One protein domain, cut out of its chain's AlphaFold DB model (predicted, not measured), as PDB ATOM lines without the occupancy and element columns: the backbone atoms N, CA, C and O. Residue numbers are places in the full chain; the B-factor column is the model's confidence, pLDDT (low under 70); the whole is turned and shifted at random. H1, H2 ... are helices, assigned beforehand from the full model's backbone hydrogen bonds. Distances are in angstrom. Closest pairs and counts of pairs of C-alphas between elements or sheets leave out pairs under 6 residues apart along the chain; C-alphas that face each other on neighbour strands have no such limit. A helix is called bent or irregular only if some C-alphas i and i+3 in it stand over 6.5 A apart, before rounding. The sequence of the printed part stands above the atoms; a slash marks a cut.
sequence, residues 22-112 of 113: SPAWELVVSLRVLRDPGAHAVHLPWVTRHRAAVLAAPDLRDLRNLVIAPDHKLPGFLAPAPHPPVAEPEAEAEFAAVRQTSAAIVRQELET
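Overview. This is residues 22 to 112 of the 113 residues of an uncharacterized protein of Micromonospora coriariae (UniProt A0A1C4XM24). One helix, H1, runs through the middle as a short spine, and three other helices stand crosswise to it: H2 at its last residues, H3 across its side and H4 at its first residues. H5 lies beyond H4 and touches no helix, and a long loop, residues 69 to 90, leads from H3 to H4. The printed part has 91 residues with five named helices, in the order H1 H2 H3 H4 H5, and no named strand; the class is all helix. The whole is compact, with a radius of gyration of the C-alphas of 14.1 A and spans of 35 by 33 by 22 A.

Along the chain. Find C-alpha 23 at (-11.690, -49.629, -12.194); from there H1 runs through residues 23 to 35, 19.1 A from first to last C-alpha. After Asp 36, look for H2, residues 37 to 56, 17.0 A long, with a kink of 117 degrees near Leu 44, whose C-alpha is at (-13.920, -46.047, 7.489). After Ala 57 comes H3, residues 58 to 68, 15.0 A long. H2 and H3 are irregular: C-alphas 39 and 42 are 9.1 A apart, and C-alphas 59 and 62 are 7.4 A apart. Past the long loop, read H4 at residues 91 to 100, 14.0 A long, and then H5 at residues 103 to 110, ending at C-alpha 110, (0.964, -32.984, -15.923).

Arrangement. Begin with H1, the hub, which touches three helices; the helix packing is mostly crossed, its touching pairs standing at large angles. With residues 33 to 34 alone H1 touches H2, about perpendicular at 89 degrees; the closest C-alphas are those of Leu 34 and Arg 51, 5.9 A apart. H1 touches H3, about perpendicular at 85 degrees, closest at the C-alphas of Arg 32 and Ile 68, 6.0 A. With residues 23 to 24 alone H1 touches H4, also about perpendicular at 85 degrees, closest at the C-alphas of Pro 23 and Ala 91, 5.5 A. H2 and H3 are close but not clearly touching: their closest C-alphas, those of Val 54 and Leu 60, are 7.5 A apart. H5 is apart from H1, H2, H3 and H4. In H4 and H5 every O i to N i+4 pair is within hydrogen-bond range; in H1 it is 7 of 9, in H2 9 of 16 and in H3 5 of 7.

Size, cuts and confidence. The two C-alphas farthest apart are those of Pro 45 and Ala 104, 39.6 A. The printed part has no cut. The link from H3 to H4, 22 residues, is long; the other links are tight. The mean pLDDT of the printed part is 87.1, and it is under 70 at residues 69 to 72 and 86 to 89, which lie in the long link.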
ATOM      1  N   SER A  22     -15.894 -48.437 -13.026       86.56
ATOM      2  CA  SER A  22     -14.734 -47.787 -13.645       86.56
ATOM      3  C   SER A  22     -13.485 -48.045 -12.802       86.56
ATOM      4  O   SER A  22     -13.148 -47.250 -11.920       86.56
ATOM      5  N   PRO A  23     -12.819 -49.195 -13.008       87.38
ATOM      6  CA  PRO A  23     -11.690 -49.629 -12.194       87.38
ATOM      7  C   PRO A  23     -10.562 -48.601 -12.057       87.38
ATOM      8  O   PRO A  23     -10.009 -48.463 -10.963       87.38
ATOM      9  N   ALA A  24     -10.217 -47.866 -13.118       89.31
ATOM     10  CA  ALA A  24      -9.147 -46.871 -13.053       89.31
ATOM     11  C   ALA A  24      -9.553 -45.667 -12.186       89.31
ATOM     12  O   ALA A  24      -8.814 -45.267 -11.280       89.31
ATOM     13  N   TRP A  25     -10.766 -45.144 -12.396       89.50
ATOM     14  CA  TRP A  25     -11.318 -44.062 -11.583       89.50
ATOM     15  C   TRP A  25     -11.468 -44.467 -10.114       89.50
ATOM     16  O   TRP A  25     -11.013 -43.741  -9.229       89.50
ATOM     17  N   GLU A  26     -12.064 -45.632  -9.847       90.38
ATOM     18  CA  GLU A  26     -12.303 -46.158  -8.500       90.38
ATOM     19  C   GLU A  26     -10.996 -46.358  -7.721       90.38
ATOM     20  O   GLU A  26     -10.905 -45.987  -6.545       90.38
ATOM     21  N   LEU A  27      -9.948 -46.860  -8.387       89.69
ATOM     22  CA  LEU A  27      -8.611 -46.975  -7.806       89.69
ATOM     23  C   LEU A  27      -8.077 -45.604  -7.400       89.69
ATOM     24  O   LEU A  27      -7.631 -45.424  -6.265       89.69
ATOM     25  N   VAL A  28      -8.145 -44.623  -8.296       90.38
ATOM     26  CA  VAL A  28      -7.659 -43.270  -8.033       90.38
ATOM     27  C   VAL A  28      -8.414 -42.623  -6.870       90.38
ATOM     28  O   VAL A  28      -7.794 -42.122  -5.928       90.38
ATOM     29  N   VAL A  29      -9.749 -42.652  -6.864       89.19
ATOM     30  CA  VAL A  29     -10.518 -42.026  -5.776       89.19
ATOM     31  C   VAL A  29     -10.338 -42.743  -4.440       89.19
ATOM     32  O   VAL A  29     -10.418 -42.085  -3.402       89.19
ATOM     33  N   SER A  30      -9.984 -44.034  -4.427       91.50
ATOM     34  CA  SER A  30      -9.635 -44.738  -3.183       91.50
ATOM     35  C   SER A  30      -8.459 -44.075  -2.447       91.50
ATOM     36  O   SER A  30      -8.462 -43.994  -1.220       91.50
ATOM     37  N   LEU A  31      -7.494 -43.495  -3.172       90.81
ATOM     38  CA  LEU A  31      -6.380 -42.758  -2.564       90.81
ATOM     39  C   LEU A  31      -6.844 -41.436  -1.934       90.81
ATOM     40  O   LEU A  31      -6.315 -41.026  -0.898       90.81
ATOM     41  N   ARG A  32      -7.870 -40.790  -2.504       88.12
ATOM     42  CA  ARG A  32      -8.490 -39.583  -1.924       88.12
ATOM     43  C   ARG A  32      -9.248 -39.912  -0.639       88.12
ATOM     44  O   ARG A  32      -9.107 -39.183   0.341       88.12
ATOM     45  N   VAL A  33      -9.944 -41.050  -0.608       91.94
ATOM     46  CA  VAL A  33     -10.594 -41.585   0.602       91.94
ATOM     47  C   VAL A  33      -9.577 -41.790   1.731       91.94
ATOM     48  O   VAL A  33      -9.860 -41.481   2.885       91.94
ATOM     49  N   LEU A  34      -8.364 -42.262   1.419       90.69
ATOM     50  CA  LEU A  34      -7.296 -42.421   2.416       90.69
ATOM     51  C   LEU A  34      -6.761 -41.085   2.962       90.69
ATOM     52  O   LEU A  34      -6.289 -41.042   4.106       90.69
ATOM     53  N   ARG A  35      -6.811 -40.009   2.165       85.75
ATOM     54  CA  ARG A  35      -6.395 -38.656   2.573       85.75
ATOM     55  C   ARG A  35      -7.392 -38.029   3.537       85.75
ATOM     56  O   ARG A  35      -6.977 -37.552   4.589       85.75
ATOM     57  N   ASP A  36      -8.670 -38.029   3.163       87.25
ATOM     58  CA  ASP A  36      -9.763 -37.408   3.916       87.25
ATOM     59  C   ASP A  36     -10.882 -38.425   4.213       87.25
ATOM     60  O   ASP A  36     -11.927 -38.432   3.559       87.25
ATOM     61  N   PRO A  37     -10.680 -39.316   5.203       88.19
ATOM     62  CA  PRO A  37     -11.671 -40.335   5.539       88.19
ATOM     63  C   PRO A  37     -12.982 -39.754   6.079       88.19
ATOM     64  O   PRO A  37     -14.017 -40.414   6.003       88.19
ATOM     65  N   GLY A  38     -12.947 -38.533   6.631       89.25
ATOM     66  CA  GLY A  38     -14.115 -37.860   7.200       89.25
ATOM     67  C   GLY A  38     -15.166 -37.532   6.142       89.25
ATOM     68  O   GLY A  38     -16.357 -37.710   6.390       89.25
ATOM     69  N   ALA A  39     -14.728 -37.167   4.933       88.12
ATOM     70  CA  ALA A  39     -15.603 -36.968   3.775       88.12
ATOM     71  C   ALA A  39     -16.218 -38.275   3.227       88.12
ATOM     72  O   ALA A  39     -17.130 -38.239   2.403       88.12
ATOM     73  N   HIS A  40     -15.742 -39.439   3.686       90.44
ATOM     74  CA  HIS A  40     -16.039 -40.752   3.114       90.44
ATOM     75  C   HIS A  40     -16.344 -41.805   4.195       90.44
ATOM     76  O   HIS A  40     -15.820 -42.922   4.168       90.44
ATOM     77  N   ALA A  41     -17.224 -41.459   5.142       92.31
ATOM     78  CA  ALA A  41     -17.489 -42.243   6.353       92.31
ATOM     79  C   ALA A  41     -17.844 -43.727   6.104       92.31
ATOM     80  O   ALA A  41     -17.454 -44.598   6.882       92.31
ATOM     81  N   VAL A  42     -18.527 -44.040   4.994       94.62
ATOM     82  CA  VAL A  42     -18.883 -45.424   4.615       94.62
ATOM     83  C   VAL A  42     -17.655 -46.327   4.424       94.62
ATOM     84  O   VAL A  42     -17.733 -47.537   4.632       94.62
ATOM     85  N   HIS A  43     -16.495 -45.752   4.094       94.81
ATOM     86  CA  HIS A  43     -15.252 -46.488   3.866       94.81
ATOM     87  C   HIS A  43     -14.361 -46.601   5.115       94.81
ATOM     88  O   HIS A  43     -13.310 -47.240   5.044       94.81
ATOM     89  N   LEU A  44     -14.751 -46.048   6.272       95.56
ATOM     90  CA  LEU A  44     -13.920 -46.047   7.489       95.56
ATOM     91  C   LEU A  44     -13.399 -47.428   7.926       95.56
ATOM     92  O   LEU A  44     -12.223 -47.503   8.303       95.56
ATOM     93  N   PRO A  45     -14.180 -48.529   7.853       95.94
ATOM     94  CA  PRO A  45     -13.657 -49.859   8.173       95.94
ATOM     95  C   PRO A  45     -12.494 -50.279   7.265       95.94
ATOM     96  O   PRO A  45     -11.519 -50.870   7.730       95.94
ATOM     97  N   TRP A  46     -12.571 -49.948   5.974       95.56
ATOM     98  CA  TRP A  46     -11.504 -50.215   5.009       95.56
ATOM     99  C   TRP A  46     -10.298 -49.296   5.244       95.56
ATOM    100  O   TRP A  46      -9.170 -49.779   5.337       95.56
ATOM    101  N   VAL A  47     -10.530 -47.993   5.441       96.25
ATOM    102  CA  VAL A  47      -9.467 -47.015   5.730       96.25
ATOM    103  C   VAL A  47      -8.666 -47.438   6.959       96.25
ATOM    104  O   VAL A  47      -7.438 -47.498   6.901       96.25
ATOM    105  N   THR A  48      -9.349 -47.784   8.052       95.75
ATOM    106  CA  THR A  48      -8.712 -48.208   9.309       95.75
ATOM    107  C   THR A  48      -7.783 -49.403   9.100       95.75
ATOM    108  O   THR A  48      -6.709 -49.460   9.692       95.75
ATOM    109  N   ARG A  49      -8.164 -50.342   8.226       96.94
ATOM    110  CA  ARG A  49      -7.384 -51.552   7.952       96.94
ATOM    111  C   ARG A  49      -6.194 -51.315   7.018       96.94
ATOM    112  O   ARG A  49      -5.166 -51.960   7.192       96.94
ATOM    113  N   HIS A  50      -6.322 -50.432   6.027       95.06
ATOM    114  CA  HIS A  50      -5.385 -50.394   4.895       95.06
ATOM    115  C   HIS A  50      -4.567 -49.106   4.772       95.06
ATOM    116  O   HIS A  50      -3.518 -49.122   4.126       95.06
ATOM    117  N   ARG A  51      -4.986 -48.002   5.407       93.75
ATOM    118  CA  ARG A  51      -4.361 -46.683   5.219       93.75
ATOM    119  C   ARG A  51      -2.858 -46.691   5.466       93.75
ATOM    120  O   ARG A  51      -2.113 -46.177   4.641       93.75
ATOM    121  N   ALA A  52      -2.409 -47.270   6.577       94.31
ATOM    122  CA  ALA A  52      -0.989 -47.284   6.923       94.31
ATOM    123  C   ALA A  52      -0.147 -48.027   5.870       94.31
ATOM    124  O   ALA A  52       0.858 -47.496   5.408       94.31
ATOM    125  N   ALA A  53      -0.595 -49.212   5.444       94.94
ATOM    126  CA  ALA A  53       0.114 -50.025   4.459       94.94
ATOM    127  C   ALA A  53       0.188 -49.340   3.085       94.94
ATOM    128  O   ALA A  53       1.258 -49.269   2.489       94.94
ATOM    129  N   VAL A  54      -0.927 -48.777   2.609       92.50
ATOM    130  CA  VAL A  54      -0.982 -48.103   1.301       92.50
ATOM    131  C   VAL A  54      -0.142 -46.823   1.295       92.50
ATOM    132  O   VAL A  54       0.569 -46.555   0.331       92.50
ATOM    133  N   LEU A  55      -0.169 -46.034   2.376       90.38
ATOM    134  CA  LEU A  55       0.644 -44.815   2.466       90.38
ATOM    135  C   LEU A  55       2.145 -45.108   2.620       90.38
ATOM    136  O   LEU A  55       2.964 -44.287   2.202       90.38
ATOM    137  N   ALA A  56       2.508 -46.265   3.177       93.19
ATOM    138  CA  ALA A  56       3.896 -46.701   3.296       93.19
ATOM    139  C   ALA A  56       4.459 -47.329   2.006       93.19
ATOM    140  O   ALA A  56       5.674 -47.462   1.890       93.19
ATOM    141  N   ALA A  57       3.609 -47.699   1.041       94.00
ATOM    142  CA  ALA A  57       4.038 -48.348  -0.193       94.00
ATOM    143  C   ALA A  57       4.858 -47.382  -1.080       94.00
ATOM    144  O   ALA A  57       4.314 -46.368  -1.538       94.00
ATOM    145  N   PRO A  58       6.147 -47.670  -1.347       94.38
ATOM    146  CA  PRO A  58       7.006 -46.782  -2.130       94.38
ATOM    147  C   PRO A  58       6.566 -46.700  -3.594       94.38
ATOM    148  O   PRO A  58       6.547 -45.608  -4.156       94.38
ATOM    149  N   ASP A  59       6.110 -47.814  -4.169       93.44
ATOM    150  CA  ASP A  59       5.680 -47.905  -5.571       93.44
ATOM    151  C   ASP A  59       4.426 -47.067  -5.870       93.44
ATOM    152  O   ASP A  59       4.136 -46.745  -7.018       93.44
ATOM    153  N   LEU A  60       3.683 -46.674  -4.830       89.25
ATOM    154  CA  LEU A  60       2.496 -45.826  -4.949       89.25
ATOM    155  C   LEU A  60       2.789 -44.348  -4.692       89.25
ATOM    156  O   LEU A  60       1.867 -43.534  -4.745       89.25
ATOM    157  N   ARG A  61       4.037 -43.972  -4.387       89.12
ATOM    158  CA  ARG A  61       4.383 -42.598  -4.002       89.12
ATOM    159  C   ARG A  61       4.002 -41.585  -5.078       89.12
ATOM    160  O   ARG A  61       3.374 -40.584  -4.745       89.12
ATOM    161  N   ASP A  62       4.363 -41.836  -6.331       87.94
ATOM    162  CA  ASP A  62       4.142 -40.870  -7.412       87.94
ATOM    163  C   ASP A  62       2.661 -40.766  -7.766       87.94
ATOM    164  O   ASP A  62       2.121 -39.663  -7.833       87.94
ATOM    165  N   LEU A  63       1.965 -41.905  -7.854       87.50
ATOM    166  CA  LEU A  63       0.513 -41.927  -8.026       87.50
ATOM    167  C   LEU A  63      -0.192 -41.178  -6.888       87.50
ATOM    168  O   LEU A  63      -1.093 -40.378  -7.123       87.50
ATOM    169  N   ARG A  64       0.246 -41.384  -5.644       88.19
ATOM    170  CA  ARG A  64      -0.283 -40.655  -4.493       88.19
ATOM    171  C   ARG A  64      -0.072 -39.154  -4.649       88.19
ATOM    172  O   ARG A  64      -1.015 -38.408  -4.419       88.19
ATOM    173  N   ASN A  65       1.127 -38.715  -5.028       85.75
ATOM    174  CA  ASN A  65       1.422 -37.293  -5.203       85.75
ATOM    175  C   ASN A  65       0.512 -36.662  -6.264       85.75
ATOM    176  O   ASN A  65      -0.025 -35.589  -6.018       85.75
ATOM    177  N   LEU A  66       0.267 -37.360  -7.377       85.88
ATOM    178  CA  LEU A  66      -0.629 -36.896  -8.442       85.88
ATOM    179  C   LEU A  66      -2.098 -36.803  -8.007       85.88
ATOM    180  O   LEU A  66      -2.837 -35.953  -8.487       85.88
ATOM    181  N   VAL A  67      -2.546 -37.687  -7.114       85.56
ATOM    182  CA  VAL A  67      -3.972 -37.827  -6.775       85.56
ATOM    183  C   VAL A  67      -4.376 -37.053  -5.515       85.56
ATOM    184  O   VAL A  67      -5.524 -36.611  -5.395       85.56
ATOM    185  N   ILE A  68      -3.454 -36.933  -4.557       75.25
ATOM    186  CA  ILE A  68      -3.668 -36.347  -3.225       75.25
ATOM    187  C   ILE A  68      -3.326 -34.846  -3.189       75.25
ATOM    188  O   ILE A  68      -3.673 -34.192  -2.201       75.25
ATOM    189  N   ALA A  69      -2.706 -34.306  -4.249       69.62
ATOM    190  CA  ALA A  69      -2.291 -32.905  -4.352       69.62
ATOM    191  C   ALA A  69      -3.414 -31.893  -3.993       69.62
ATOM    192  O   ALA A  69      -4.601 -32.192  -4.186       69.62
ATOM    193  N   PRO A  70      -3.053 -30.708  -3.451       60.09
ATOM    194  CA  PRO A  70      -4.000 -29.694  -2.956       60.09
ATOM    195  C   PRO A  70      -5.037 -29.227  -3.989       60.09
ATOM    196  O   PRO A  70      -6.140 -28.822  -3.637       60.09
ATOM    197  N   ASP A  71      -4.674 -29.309  -5.261       65.12
ATOM    198  CA  ASP A  71      -5.301 -28.663  -6.408       65.12
ATOM    199  C   ASP A  71      -6.529 -29.434  -6.924       65.12
ATOM    200  O   ASP A  71      -7.236 -28.966  -7.814       65.12
ATOM    201  N   HIS A  72      -6.796 -30.628  -6.371       63.78
ATOM    202  CA  HIS A  72      -7.897 -31.544  -6.714       63.78
ATOM    203  C   HIS A  72      -8.011 -31.962  -8.192       63.78
ATOM    204  O   HIS A  72      -8.848 -32.814  -8.521       63.78
ATOM    205  N   LYS A  73      -7.174 -31.430  -9.082       77.00
ATOM    206  CA  LYS A  73      -7.120 -31.838 -10.477       77.00
ATOM    207  C   LYS A  73      -6.468 -33.204 -10.587       77.00
ATOM    208  O   LYS A  73      -5.399 -33.456 -10.048       77.00
ATOM    209  N   LEU A  74      -7.167 -34.098 -11.270       84.25
ATOM    210  CA  LEU A  74      -6.651 -35.400 -11.646       84.25
ATOM    211  C   LEU A  74      -6.267 -35.333 -13.124       84.25
ATOM    212  O   LEU A  74      -7.125 -34.925 -13.911       84.25
ATOM    213  N   PRO A  75      -5.054 -35.757 -13.519       89.00
ATOM    214  CA  PRO A  75      -4.762 -36.003 -14.923       89.00
ATOM    215  C   PRO A  75      -5.783 -36.990 -15.500       89.00
ATOM    216  O   PRO A  75      -5.946 -38.096 -14.977       89.00
ATOM    217  N   GLY A  76      -6.493 -36.585 -16.550       88.88
ATOM    218  CA  GLY A  76      -7.555 -37.373 -17.169       88.88
ATOM    219  C   GLY A  76      -7.075 -38.748 -17.630       88.88
ATOM    220  O   GLY A  76      -7.818 -39.721 -17.518       88.88
ATOM    221  N   PHE A  77      -5.807 -38.867 -18.035       91.69
ATOM    222  CA  PHE A  77      -5.225 -40.145 -18.447       91.69
ATOM    223  C   PHE A  77      -5.217 -41.222 -17.348       91.69
ATOM    224  O   PHE A  77      -5.136 -42.406 -17.667       91.69
ATOM    225  N   LEU A  78      -5.293 -40.848 -16.061       91.31
ATOM    226  CA  LEU A  78      -5.357 -41.800 -14.942       91.31
ATOM    227  C   LEU A  78      -6.753 -42.406 -14.744       91.31
ATOM    228  O   LEU A  78      -6.884 -43.400 -14.033       91.31
ATOM    229  N   ALA A  79      -7.782 -41.807 -15.339       89.06
ATOM    230  CA  ALA A  79      -9.169 -42.240 -15.234       89.06
ATOM    231  C   ALA A  79      -9.867 -42.082 -16.598       89.06
ATOM    232  O   ALA A  79     -10.718 -41.200 -16.755       89.06
ATOM    233  N   PRO A  80      -9.484 -42.896 -17.603       87.94
ATOM    234  CA  PRO A  80     -10.138 -42.877 -18.903       87.94
ATOM    235  C   PRO A  80     -11.637 -43.163 -18.753       87.94
ATOM    236  O   PRO A  80     -12.060 -43.876 -17.845       87.94
ATOM    237  N   ALA A  81     -12.444 -42.608 -19.658       82.94
ATOM    238  CA  ALA A  81     -13.872 -42.898 -19.674       82.94
ATOM    239  C   ALA A  81     -14.104 -44.409 -19.897       82.94
ATOM    240  O   ALA A  81     -13.455 -44.983 -20.778       82.94
ATOM    241  N   PRO A  82     -15.023 -45.045 -19.149       76.81
ATOM    242  CA  PRO A  82     -15.322 -46.459 -19.328       76.81
ATOM    243  C   PRO A  82     -15.870 -46.715 -20.735       76.81
ATOM    244  O   PRO A  82     -16.674 -45.938 -21.264       76.81
ATOM    245  N   HIS A  83     -15.443 -47.817 -21.350       72.50
ATOM    246  CA  HIS A  83     -15.944 -48.223 -22.658       72.50
ATOM    247  C   HIS A  83     -17.392 -48.742 -22.547       72.50
ATOM    248  O   HIS A  83     -17.705 -49.495 -21.626       72.50
ATOM    249  N   PRO A  84     -18.308 -48.359 -23.457       70.69
ATOM    250  CA  PRO A  84     -19.649 -48.938 -23.493       70.69
ATOM    251  C   PRO A  84     -19.624 -50.419 -23.927       70.69
ATOM    252  O   PRO A  84     -18.864 -50.744 -24.840       70.69
ATOM    253  N   PRO A  85     -20.508 -51.283 -23.388       73.44
ATOM    254  CA  PRO A  85     -21.493 -50.998 -22.349       73.44
ATOM    255  C   PRO A  85     -20.861 -50.980 -20.949       73.44
ATOM    256  O   PRO A  85     -20.234 -51.935 -20.517       73.44
ATOM    257  N   VAL A  86     -21.132 -49.921 -20.183       68.94
ATOM    258  CA  VAL A  86     -20.568 -49.695 -18.835       68.94
ATOM    259  C   VAL A  86     -20.931 -50.808 -17.826       68.94
ATOM    260  O   VAL A  86     -20.279 -50.959 -16.799       68.94
ATOM    261  N   ALA A  87     -21.970 -51.600 -18.114       65.62
ATOM    262  CA  ALA A  87     -22.381 -52.752 -17.309       65.62
ATOM    263  C   ALA A  87     -21.471 -53.987 -17.472       65.62
ATOM    264  O   ALA A  87     -21.579 -54.918 -16.676       65.62
ATOM    265  N   GLU A  88     -20.569 -53.985 -18.460       69.56
ATOM    266  CA  GLU A  88     -19.540 -55.009 -18.679       69.56
ATOM    267  C   GLU A  88     -18.143 -54.371 -18.560       69.56
ATOM    268  O   GLU A  88     -17.436 -54.191 -19.549       69.56
ATOM    269  N   PRO A  89     -17.746 -53.955 -17.346       65.25
ATOM    270  CA  PRO A  89     -16.504 -53.230 -17.139       65.25
ATOM    271  C   PRO A  89     -15.284 -54.124 -17.399       65.25
ATOM    272  O   PRO A  89     -14.979 -55.048 -16.640       65.25
ATOM    273  N   GLU A  90     -14.539 -53.802 -18.455       75.38
ATOM    274  CA  GLU A  90     -13.245 -54.409 -18.769       75.38
ATOM    275  C   GLU A  90     -12.115 -53.630 -18.084       75.38
ATOM    276  O   GLU A  90     -11.522 -52.706 -18.646       75.38
ATOM    277  N   ALA A  91     -11.781 -54.014 -16.851       76.50
ATOM    278  CA  ALA A  91     -10.675 -53.398 -16.113       76.50
ATOM    279  C   ALA A  91      -9.355 -53.448 -16.894       76.50
ATOM    280  O   ALA A  91      -8.571 -52.500 -16.880       76.50
ATOM    281  N   GLU A  92      -9.108 -54.559 -17.587       82.69
ATOM    282  CA  GLU A  92      -7.951 -54.747 -18.451       82.69
ATOM    283  C   GLU A  92      -7.890 -53.686 -19.548       82.69
ATOM    284  O   GLU A  92      -6.796 -53.191 -19.819       82.69
ATOM    285  N   ALA A  93      -9.032 -53.309 -20.130       84.88
ATOM    286  CA  ALA A  93      -9.119 -52.283 -21.159       84.88
ATOM    287  C   ALA A  93      -8.830 -50.891 -20.584       84.88
ATOM    288  O   ALA A  93      -7.990 -50.179 -21.132       84.88
ATOM    289  N   GLU A  94      -9.425 -50.528 -19.442       87.38
ATOM    290  CA  GLU A  94      -9.137 -49.240 -18.795       87.38
ATOM    291  C   GLU A  94      -7.655 -49.119 -18.411       87.38
ATOM    292  O   GLU A  94      -6.993 -48.141 -18.763       87.38
ATOM    293  N   PHE A  95      -7.073 -50.134 -17.764       88.50
ATOM    294  CA  PHE A  95      -5.648 -50.111 -17.418       88.50
ATOM    295  C   PHE A  95      -4.730 -50.249 -18.640       88.50
ATOM    296  O   PHE A  95      -3.575 -49.814 -18.597       88.50
ATOM    297  N   ALA A  96      -5.181 -50.873 -19.730       90.62
ATOM    298  CA  ALA A  96      -4.464 -50.845 -20.999       90.62
ATOM    299  C   ALA A  96      -4.470 -49.435 -21.599       90.62
ATOM    300  O   ALA A  96      -3.411 -48.977 -22.013       90.62
ATOM    301  N   ALA A  97      -5.598 -48.722 -21.562       91.00
ATOM    302  CA  ALA A  97      -5.696 -47.339 -22.021       91.00
ATOM    303  C   ALA A  97      -4.775 -46.410 -21.217       91.00
ATOM    304  O   ALA A  97      -3.998 -45.661 -21.810       91.00
ATOM    305  N   VAL A  98      -4.751 -46.543 -19.883       92.69
ATOM    306  CA  VAL A  98      -3.784 -45.825 -19.031       92.69
ATOM    307  C   VAL A  98      -2.351 -46.108 -19.506       92.69
ATOM    308  O   VAL A  98      -1.595 -45.178 -19.779       92.69
ATOM    309  N   ARG A  99      -1.982 -47.386 -19.687       93.38
ATOM    310  CA  ARG A  99      -0.634 -47.798 -20.130       93.38
ATOM    311  C   ARG A  99      -0.272 -47.348 -21.547       93.38
ATOM    312  O   ARG A  99       0.907 -47.164 -21.834       93.38
ATOM    313  N   GLN A 100      -1.255 -47.200 -22.427       95.50
ATOM    314  CA  GLN A 100      -1.072 -46.778 -23.817       95.50
ATOM    315  C   GLN A 100      -1.071 -45.254 -23.981       95.50
ATOM    316  O   GLN A 100      -0.850 -44.760 -25.088       95.50
ATOM    317  N   THR A 101      -1.283 -44.494 -22.900       95.44
ATOM    318  CA  THR A 101      -1.234 -43.031 -22.943       95.44
ATOM    319  C   THR A 101       0.139 -42.571 -23.425       95.44
ATOM    320  O   THR A 101       1.173 -42.886 -22.833       95.44
ATOM    321  N   SER A 102       0.159 -41.802 -24.515       96.94
ATOM    322  CA  SER A 102       1.412 -41.289 -25.064       96.94
ATOM    323  C   SER A 102       2.112 -40.348 -24.077       96.94
ATOM    324  O   SER A 102       1.470 -39.567 -23.374       96.94
ATOM    325  N   ALA A 103       3.447 -40.340 -24.089       96.38
ATOM    326  CA  ALA A 103       4.232 -39.432 -23.248       96.38
ATOM    327  C   ALA A 103       3.920 -37.943 -23.504       96.38
ATOM    328  O   ALA A 103       4.091 -37.119 -22.609       96.38
ATOM    329  N   ALA A 104       3.461 -37.596 -24.714       96.75
ATOM    330  CA  ALA A 104       3.024 -36.244 -25.045       96.75
ATOM    331  C   ALA A 104       1.769 -35.845 -24.253       96.75
ATOM    332  O   ALA A 104       1.767 -34.783 -23.639       96.75
ATOM    333  N   ILE A 105       0.757 -36.722 -24.202       95.06
ATOM    334  CA  ILE A 105      -0.469 -36.507 -23.413       95.06
ATOM    335  C   ILE A 105      -0.135 -36.451 -21.924       95.06
ATOM    336  O   ILE A 105      -0.554 -35.519 -21.248       95.06
ATOM    337  N   VAL A 106       0.677 -37.394 -21.426       93.38
ATOM    338  CA  VAL A 106       1.095 -37.398 -20.017       93.38
ATOM    339  C   VAL A 106       1.747 -36.066 -19.650       93.38
ATOM    340  O   VAL A 106       1.338 -35.441 -18.682       93.38
ATOM    341  N   ARG A 107       2.726 -35.589 -20.433       93.44
ATOM    342  CA  ARG A 107       3.398 -34.312 -20.148       93.44
ATOM    343  C   ARG A 107       2.427 -33.135 -20.191       93.44
ATOM    344  O   ARG A 107       2.425 -32.339 -19.262       93.44
ATOM    345  N   GLN A 108       1.605 -33.060 -21.235       92.88
ATOM    346  CA  GLN A 108       0.628 -31.990 -21.402       92.88
ATOM    347  C   GLN A 108      -0.336 -31.919 -20.213       92.88
ATOM    348  O   GLN A 108      -0.603 -30.837 -19.710       92.88
ATOM    349  N   GLU A 109      -0.862 -33.053 -19.749       90.19
ATOM    350  CA  GLU A 109      -1.787 -33.055 -18.616       90.19
ATOM    351  C   GLU A 109      -1.074 -32.768 -17.292       90.19
ATOM    352  O   GLU A 109      -1.614 -32.033 -16.466       90.19
ATOM    353  N   LEU A 110       0.152 -33.269 -17.108       88.12
ATOM    354  CA  LEU A 110       0.964 -32.984 -15.923       88.12
ATOM    355  C   LEU A 110       1.353 -31.503 -15.790       88.12
ATOM    356  O   LEU A 110       1.566 -31.038 -14.679       88.12
ATOM    357  N   GLU A 111       1.417 -30.748 -16.888       88.00
ATOM    358  CA  GLU A 111       1.624 -29.291 -16.850       88.00
ATOM    359  C   GLU A 111       0.394 -28.521 -16.330       88.00
ATOM    360  O   GLU A 111       0.492 -27.335 -16.017       88.00
ATOM    361  N   THR A 112      -0.773 -29.170 -16.254       78.81
ATOM    362  CA  THR A 112      -2.053 -28.529 -15.896       78.81
ATOM    363  C   THR A 112      -2.564 -28.857 -14.494       78.81
ATOM    364  O   THR A 112      -3.611 -28.311 -14.100       78.81
TER     365      THR A 112